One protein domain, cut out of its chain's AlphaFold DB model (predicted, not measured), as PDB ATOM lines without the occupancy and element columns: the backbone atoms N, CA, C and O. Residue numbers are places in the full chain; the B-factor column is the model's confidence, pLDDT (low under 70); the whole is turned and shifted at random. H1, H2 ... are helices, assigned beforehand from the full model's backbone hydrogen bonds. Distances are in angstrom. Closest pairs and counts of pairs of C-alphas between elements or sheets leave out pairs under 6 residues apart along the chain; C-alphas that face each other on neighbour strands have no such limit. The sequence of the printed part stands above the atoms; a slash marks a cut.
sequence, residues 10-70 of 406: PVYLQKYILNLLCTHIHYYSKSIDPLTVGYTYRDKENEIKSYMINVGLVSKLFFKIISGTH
ATOM      1  N   PRO A  10      12.919  31.623 107.537       89.56
ATOM      2  CA  PRO A  10      12.672  32.900 106.881       89.56
ATOM      3  C   PRO A  10      13.535  33.102 105.629       89.56
ATOM      4  O   PRO A  10      14.727  32.783 105.614       89.56
ATOM      5  N   VAL A  11      12.954  33.692 104.579       81.50
ATOM      6  CA  VAL A  11      13.619  33.884 103.274       81.50
ATOM      7  C   VAL A  11      14.958  34.622 103.401       81.50
ATOM      8  O   VAL A  11      15.893  34.329 102.656       81.50
ATOM      9  N   TYR A  12      15.082  35.564 104.341       87.94
ATOM     10  CA  TYR A  12      16.338  36.290 104.556       87.94
ATOM     11  C   TYR A  12      17.453  35.383 105.111       87.94
ATOM     12  O   TYR A  12      18.586  35.483 104.647       87.94
ATOM     13  N   LEU A  13      17.136  34.449 106.019       85.50
ATOM     14  CA  LEU A  13      18.097  33.463 106.528       85.50
ATOM     15  C   LEU A  13      18.479  32.456 105.445       85.50
ATOM     16  O   LEU A  13      19.657  32.149 105.292       85.50
ATOM     17  N   GLN A  14      17.509  32.006 104.641       82.44
ATOM     18  CA  GLN A  14      17.782  31.144 103.487       82.44
ATOM     19  C   GLN A  14      18.780  31.805 102.525       82.44
ATOM     20  O   GLN A  14      19.762  31.182 102.123       82.44
ATOM     21  N   LYS A  15      18.573  33.091 102.202       81.44
ATOM     22  CA  LYS A  15      19.496  33.883 101.375       81.44
ATOM     23  C   LYS A  15      20.877  34.028 102.015       81.44
ATOM     24  O   LYS A  15      21.871  33.935 101.302       81.44
ATOM     25  N   TYR A  16      20.947  34.252 103.327       86.31
ATOM     26  CA  TYR A  16      22.214  34.399 104.042       86.31
ATOM     27  C   TYR A  16      23.034  33.103 104.033       86.31
ATOM     28  O   TYR A  16      24.196  33.122 103.628       86.31
ATOM     29  N   ILE A  17      22.409  31.970 104.383       86.62
ATOM     30  CA  ILE A  17      23.032  30.641 104.309       86.62
ATOM     31  C   ILE A  17      23.530  30.390 102.890       86.62
ATOM     32  O   ILE A  17      24.703  30.091 102.693       86.62
ATOM     33  N   LEU A  18      22.676  30.593 101.886       83.38
ATOM     34  CA  LEU A  18      23.056  30.420 100.488       83.38
ATOM     35  C   LEU A  18      24.242  31.288 100.085       83.38
ATOM     36  O   LEU A  18      25.097  30.807  99.355       83.38
ATOM     37  N   ASN A  19      24.327  32.531 100.553       80.88
ATOM     38  CA  ASN A  19      25.452  33.397 100.224       80.88
ATOM     39  C   ASN A  19      26.770  32.860 100.808       80.88
ATOM     40  O   ASN A  19      27.791  32.862 100.119       80.88
ATOM     41  N   LEU A  20      26.740  32.322 102.032       84.31
ATOM     42  CA  LEU A  20      27.890  31.639 102.632       84.31
ATOM     43  C   LEU A  20      28.281  30.395 101.824       84.31
ATOM     44  O   LEU A  20      29.451  30.236 101.473       84.31
ATOM     45  N   LEU A  21      27.307  29.558 101.456       84.12
ATOM     46  CA  LEU A  21      27.556  28.355 100.657       84.12
ATOM     47  C   LEU A  21      28.101  28.696  99.270       84.12
ATOM     48  O   LEU A  21      29.055  28.078  98.812       84.12
ATOM     49  N   CYS A  22      27.537  29.708  98.614       78.44
ATOM     50  CA  CYS A  22      27.996  30.170  97.311       78.44
ATOM     51  C   CYS A  22      29.393  30.784  97.399       78.44
ATOM     52  O   CYS A  22      30.201  30.552  96.511       78.44
ATOM     53  N   THR A  23      29.716  31.501  98.479       79.00
ATOM     54  CA  THR A  23      31.079  32.000  98.729       79.00
ATOM     55  C   THR A  23      32.065  30.844  98.874       79.00
ATOM     56  O   THR A  23      33.149  30.885  98.295       79.00
ATOM     57  N   HIS A  24      31.672  29.786  99.587       80.12
ATOM     58  CA  HIS A  24      32.473  28.577  99.745       80.12
ATOM     59  C   HIS A  24      32.672  27.854  98.402       80.12
ATOM     60  O   HIS A  24      33.806  27.661  97.970       80.12
ATOM     61  N   ILE A  25      31.591  27.559  97.670       75.38
ATOM     62  CA  ILE A  25      31.635  26.979  96.315       75.38
ATOM     63  C   ILE A  25      32.516  27.829  95.391       75.38
ATOM     64  O   ILE A  25      33.350  27.302  94.655       75.38
ATOM     65  N   HIS A  26      32.372  29.153  95.437       71.06
ATOM     66  CA  HIS A  26      33.159  30.075  94.626       71.06
ATOM     67  C   HIS A  26      34.641  30.007  94.960       71.06
ATOM     68  O   HIS A  26      35.456  29.922  94.048       71.06
ATOM     69  N   TYR A  27      34.992  29.999  96.249       73.44
ATOM     70  CA  TYR A  27      36.371  29.885  96.713       73.44
ATOM     71  C   TYR A  27      37.044  28.625  96.155       73.44
ATOM     72  O   TYR A  27      38.090  28.728  95.512       73.44
ATOM     73  N   TYR A  28      36.401  27.463  96.300       69.38
ATOM     74  CA  TYR A  28      36.934  26.194  95.799       69.38
ATOM     75  C   TYR A  28      36.856  26.055  94.271       69.38
ATOM     76  O   TYR A  28      37.685  25.402  93.650       69.38
ATOM     77  N   SER A  29      35.891  26.695  93.608       65.25
ATOM     78  CA  SER A  29      35.817  26.673  92.140       65.25
ATOM     79  C   SER A  29      36.864  27.589  91.489       65.25
ATOM     80  O   SER A  29      37.387  27.276  90.412       65.25
ATOM     81  N   LYS A  30      37.203  28.709  92.150       62.81
ATOM     82  CA  LYS A  30      38.241  29.664  91.741       62.81
ATOM     83  C   LYS A  30      39.639  29.226  92.137       62.81
ATOM     84  O   LYS A  30      40.581  29.712  91.496       62.81
ATOM     85  N   SER A  31      39.791  28.363  93.149       59.94
ATOM     86  CA  SER A  31      41.095  27.803  93.468       59.94
ATOM     87  C   SER A  31      41.624  27.134  92.207       59.94
ATOM     88  O   SER A  31      41.011  26.300  91.530       59.94
ATOM     89  N   ILE A  32      42.756  27.668  91.780       56.31
ATOM     90  CA  ILE A  32      43.556  27.061  90.746       56.31
ATOM     91  C   ILE A  32      44.256  25.965  91.505       56.31
ATOM     92  O   ILE A  32      45.266  26.231  92.149       56.31
ATOM     93  N   ASP A  33      43.609  24.806  91.562       57.66
ATOM     94  CA  ASP A  33      44.136  23.729  92.372       57.66
ATOM     95  C   ASP A  33      45.546  23.408  91.874       57.66
ATOM     96  O   ASP A  33      45.730  23.161  90.674       57.66
ATOM     97  N   PRO A  34      46.544  23.492  92.771       56.12
ATOM     98  CA  PRO A  34      47.868  22.983  92.504       56.12
ATOM     99  C   PRO A  34      47.805  21.572  91.957       56.12
ATOM    100  O   PRO A  34      46.993  20.765  92.422       56.12
ATOM    101  N   LEU A  35      48.730  21.245  91.059       60.38
ATOM    102  CA  LEU A  35      49.160  19.860  90.958       60.38
ATOM    103  C   LEU A  35      49.715  19.500  92.339       60.38
ATOM    104  O   LEU A  35      50.778  19.958  92.741       60.38
ATOM    105  N   THR A  36      48.929  18.785  93.129       56.25
ATOM    106  CA  THR A  36      49.365  18.262  94.420       56.25
ATOM    107  C   THR A  36      49.678  16.804  94.174       56.25
ATOM    108  O   THR A  36      48.828  16.060  93.689       56.25
ATOM    109  N   VAL A  37      50.921  16.405  94.441       52.09
ATOM    110  CA  VAL A  37      51.322  14.999  94.342       52.09
ATOM    111  C   VAL A  37      50.375  14.183  95.227       52.09
ATOM    112  O   VAL A  37      50.206  14.490  96.405       52.09
ATOM    113  N   GLY A  38      49.696  13.199  94.633       50.34
ATOM    114  CA  GLY A  38      48.744  12.323  95.326       50.34
ATOM    115  C   GLY A  38      47.281  12.787  95.356       50.34
ATOM    116  O   GLY A  38      46.433  11.997  95.758       50.34
ATOM    117  N   TYR A  39      46.947  13.997  94.890       55.09
ATOM    118  CA  TYR A  39      45.552  14.444  94.782       55.09
ATOM    119  C   TYR A  39      45.210  14.841  93.354       55.09
ATOM    120  O   TYR A  39      45.818  15.739  92.767       55.09
ATOM    121  N   THR A  40      44.168  14.224  92.796       60.00
ATOM    122  CA  THR A  40      43.599  14.743  91.559       60.00
ATOM    123  C   THR A  40      42.692  15.916  91.927       60.00
ATOM    124  O   THR A  40      41.749  15.778  92.704       60.00
ATOM    125  N   TYR A  41      42.935  17.099  91.354       67.69
ATOM    126  CA  TYR A  41      42.023  18.249  91.497       67.69
ATOM    127  C   TYR A  41      40.569  17.898  91.107       67.69
ATOM    128  O   TYR A  41      39.623  18.599  91.455       67.69
ATOM    129  N   ARG A  42      40.391  16.801  90.362       66.12
ATOM    130  CA  ARG A  42      39.106  16.293  89.890       66.12
ATOM    131  C   ARG A  42      38.246  15.729  91.009       66.12
ATOM    132  O   ARG A  42      37.033  15.887  90.934       66.12
ATOM    133  N   ASP A  43      38.844  15.113  92.025       69.69
ATOM    134  CA  ASP A  43      38.086  14.560  93.152       69.69
ATOM    135  C   ASP A  43      37.385  15.692  93.910       69.69
ATOM    136  O   ASP A  43      36.167  15.662  94.094       69.69
ATOM    137  N   LYS A  44      38.125  16.772  94.191       70.81
ATOM    138  CA  LYS A  44      37.578  18.006  94.774       70.81
ATOM    139  C   LYS A  44      36.545  18.668  93.866       70.81
ATOM    140  O   LYS A  44      35.506  19.120  94.332       70.81
ATOM    141  N   GLU A  45      36.788  18.714  92.555       69.50
ATOM    142  CA  GLU A  45      35.831  19.293  91.607       69.50
ATOM    143  C   GLU A  45      34.500  18.519  91.570       69.50
ATOM    144  O   GLU A  45      33.428  19.125  91.496       69.50
ATOM    145  N   ASN A  46      34.550  17.186  91.643       71.75
ATOM    146  CA  ASN A  46      33.363  16.334  91.715       71.75
ATOM    147  C   ASN A  46      32.610  16.516  93.037       71.75
ATOM    148  O   ASN A  46      31.380  16.596  93.024       71.75
ATOM    149  N   GLU A  47      33.332  16.637  94.149       75.50
ATOM    150  CA  GLU A  47      32.759  16.929  95.463       75.50
ATOM    151  C   GLU A  47      32.009  18.269  95.455       75.50
ATOM    152  O   GLU A  47      30.834  18.324  95.821       75.50
ATOM    153  N   ILE A  48      32.622  19.331  94.919       76.19
ATOM    154  CA  ILE A  48      31.988  20.655  94.789       76.19
ATOM    155  C   ILE A  48      30.741  20.585  93.904       76.19
ATOM    156  O   ILE A  48      29.720  21.187  94.227       76.19
ATOM    157  N   LYS A  49      30.782  19.845  92.789       72.31
ATOM    158  CA  LYS A  49      29.609  19.670  91.915       72.31
ATOM    159  C   LYS A  49      28.478  18.935  92.623       72.31
ATOM    160  O   LYS A  49      27.333  19.374  92.541       72.31
ATOM    161  N   SER A  50      28.792  17.838  93.314       76.62
ATOM    162  CA  SER A  50      27.823  17.101  94.128       76.62
ATOM    163  C   SER A  50      27.201  18.027  95.170       76.62
ATOM    164  O   SER A  50      25.980  18.109  95.282       76.62
ATOM    165  N   TYR A  51      28.031  18.833  95.833       80.38
ATOM    166  CA  TYR A  51      27.591  19.837  96.784       80.38
ATOM    167  C   TYR A  51      26.646  20.873  96.153       80.38
ATOM    168  O   TYR A  51      25.553  21.096  96.667       80.38
ATOM    169  N   MET A  52      26.994  21.450  94.997       78.06
ATOM    170  CA  MET A  52      26.132  22.395  94.272       78.06
ATOM    171  C   MET A  52      24.770  21.791  93.909       78.06
ATOM    172  O   MET A  52      23.748  22.467  94.034       78.06
ATOM    173  N   ILE A  53      24.749  20.531  93.463       77.62
ATOM    174  CA  ILE A  53      23.514  19.808  93.140       77.62
ATOM    175  C   ILE A  53      22.683  19.615  94.407       77.62
ATOM    176  O   ILE A  53      21.513  19.989  94.424       77.62
ATOM    177  N   ASN A  54      23.290  19.103  95.478       80.75
ATOM    178  CA  ASN A  54      22.605  18.838  96.741       80.75
ATOM    179  C   ASN A  54      21.989  20.112  97.326       80.75
ATOM    180  O   ASN A  54      20.822  20.108  97.706       80.75
ATOM    181  N   VAL A  55      22.727  21.228  97.323       82.25
ATOM    182  CA  VAL A  55      22.199  22.522  97.778       82.25
ATOM    183  C   VAL A  55      21.090  23.013  96.838       82.25
ATOM    184  O   VAL A  55      20.067  23.514  97.301       82.25
ATOM    185  N   GLY A  56      21.224  22.821  95.522       80.69
ATOM    186  CA  GLY A  56      20.193  23.182  94.545       80.69
ATOM    187  C   GLY A  56      18.885  22.395  94.695       80.69
ATOM    188  O   GLY A  56      17.824  22.926  94.373       80.69
ATOM    189  N   LEU A  57      18.942  21.163  95.210       82.62
ATOM    190  CA  LEU A  57      17.776  20.297  95.417       82.62
ATOM    191  C   LEU A  57      16.965  20.635  96.678       82.62
ATOM    192  O   LEU A  57      15.842  20.159  96.806       82.62
ATOM    193  N   VAL A  58      17.485  21.483  97.574       83.06
ATOM    194  CA  VAL A  58      16.806  21.851  98.831       83.06
ATOM    195  C   VAL A  58      15.474  22.563  98.576       83.06
ATOM    196  O   VAL A  58      14.475  22.271  99.225       83.06
ATOM    197  N   SER A  59      15.437  23.525  97.648       81.81
ATOM    198  CA  SER A  59      14.207  24.241  97.297       81.81
ATOM    199  C   SER A  59      14.314  24.959  95.951       81.81
ATOM    200  O   SER A  59      15.406  25.245  95.456       81.81
ATOM    201  N   LYS A  60      13.168  25.362  95.382       77.69
ATOM    202  CA  LYS A  60      13.124  26.216  94.177       77.69
ATOM    203  C   LYS A  60      13.899  27.529  94.357       77.69
ATOM    204  O   LYS A  60      14.478  28.031  93.395       77.69
ATOM    205  N   LEU A  61      13.912  28.092  95.571       80.44
ATOM    206  CA  LEU A  61      14.660  29.312  95.879       80.44
ATOM    207  C   LEU A  61      16.172  29.057  95.850       80.44
ATOM    208  O   LEU A  61      16.899  29.833  95.232       80.44
ATOM    209  N   PHE A  62      16.625  27.960  96.463       83.81
ATOM    210  CA  PHE A  62      18.033  27.554  96.471       83.81
ATOM    211  C   PHE A  62      18.533  27.296  95.051       83.81
ATOM    212  O   PHE A  62      19.542  27.870  94.647       83.81
ATOM    213  N   PHE A  63      17.769  26.538  94.256       78.69
ATOM    214  CA  PHE A  63      18.064  26.319  92.842       78.69
ATOM    215  C   PHE A  63      18.196  27.640  92.077       78.69
ATOM    216  O   PHE A  63      19.180  27.857  91.372       78.69
ATOM    217  N   LYS A  64      17.232  28.560  92.240       78.56
ATOM    218  CA  LYS A  64      17.247  29.860  91.558       78.56
ATOM    219  C   LYS A  64      18.486  30.676  91.933       78.56
ATOM    220  O   LYS A  64      19.117  31.235  91.040       78.56
ATOM    221  N   ILE A  65      18.842  30.731  93.214       77.06
ATOM    222  CA  ILE A  65      19.994  31.504  93.699       77.06
ATOM    223  C   ILE A  65      21.309  30.883  93.225       77.06
ATOM    224  O   ILE A  65      22.113  31.597  92.633       77.06
ATOM    225  N   ILE A  66      21.499  29.569  93.379       79.19
ATOM    226  CA  ILE A  66      22.696  28.873  92.880       79.19
ATOM    227  C   ILE A  66      22.825  29.042  91.369       79.19
ATOM    228  O   ILE A  66      23.905  29.358  90.878       79.19
ATOM    229  N   SER A  67      21.725  28.929  90.623       72.81
ATOM    230  CA  SER A  67      21.754  29.125  89.170       72.81
ATOM    231  C   SER A  67      22.118  30.542  88.740       72.81
ATOM    232  O   SER A  67      22.617  30.741  87.632       72.81
ATOM    233  N   GLY A  68      21.860  31.520  89.612       69.56
ATOM    234  CA  GLY A  68      22.217  32.925  89.448       69.56
ATOM    235  C   GLY A  68      23.634  33.259  89.913       69.56
ATOM    236  O   GLY A  68      24.105  34.358  89.639       69.56
ATOM    237  N   THR A  69      24.308  32.350  90.623       73.25
ATOM    238  CA  THR A  69      25.658  32.620  91.113       73.25
ATOM    239  C   THR A  69      26.676  32.569  89.992       73.25
ATOM    240  O   THR A  69      26.587  31.765  89.064       73.25
ATOM    241  N   HIS A  70      27.646  33.473  90.079       74.62
ATOM    242  CA  HIS A  70      28.783  33.471  89.187       74.62
ATOM    243  C   HIS A  70      29.637  32.239  89.442       74.62
ATOM    244  O   HIS A  70      30.014  31.971  90.581       74.62
TER     245      HIS A  70
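This is residues 10 to 70 of the 406 residues of an uncharacterized protein of Dictyostelium purpureum (UniProt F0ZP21). The model is a long hairpin of two helices, H1 and H2, with the short third helix, H3, folded back at the hairpin's open end and packed on both. At the other end of the hairpin, residues 34 to 40 of the link from H1 to H2 stick out. The printed part has 61 residues, with three named helices in the order H1, H2, H3 and no named strand; its class is all helix. It is loose, with a radius of gyration of the C-alphas of 13.1 A, and its C-alphas span 44 by 17 by 16 A.

Begin with the longest helix, H1, residues 11 to 30. With its residues 25 to 29 alone it touches residues 45 to 52 of H2, residues 41 to 57; the closest C-alphas, those of Ile 25 and Ile 48, are 6.5 A apart. This helical hairpin has a shallow tilt of 16 degrees, opposite ways. H3, residues 60 to 68, touches residues 52 to 57 of H2, with the closest C-alphas, Gly 56 and Phe 63, at 4.2 A. H2 and H3 are a second helical hairpin, at a steep tilt of 41 degrees, opposite ways. H3 also touches residues 14 to 22 of H1; the closest C-alphas, Cys 22 and Ile 66, are 7.0 A apart. These two run the same way at 38 degrees, only just a steep tilt. In H1, H2 and H3 every O i to N i+4 pair is within hydrogen-bond range.

Find C-alpha 11 at (13.619, 33.884, 103.274); from there H1 runs 27.5 A to C-alpha 30. H2 runs 24.6 A from C-alpha 41 at (42.023, 18.249, 91.497) to C-alpha 57. H3 runs 12.2 A from C-alpha 60 to C-alpha 68 at (22.217, 32.925, 89.448).

The C-alphas farthest apart, those of Pro 10 and Val 37, are 44.4 A apart. The printed part has no cut; the link from H1 to H2 is short and that from H2 to H3 is tight. Look in the B-factor column for pLDDT under 70 at residues 28 to 43, 45 and 68; the mean of the printed part is 74.1.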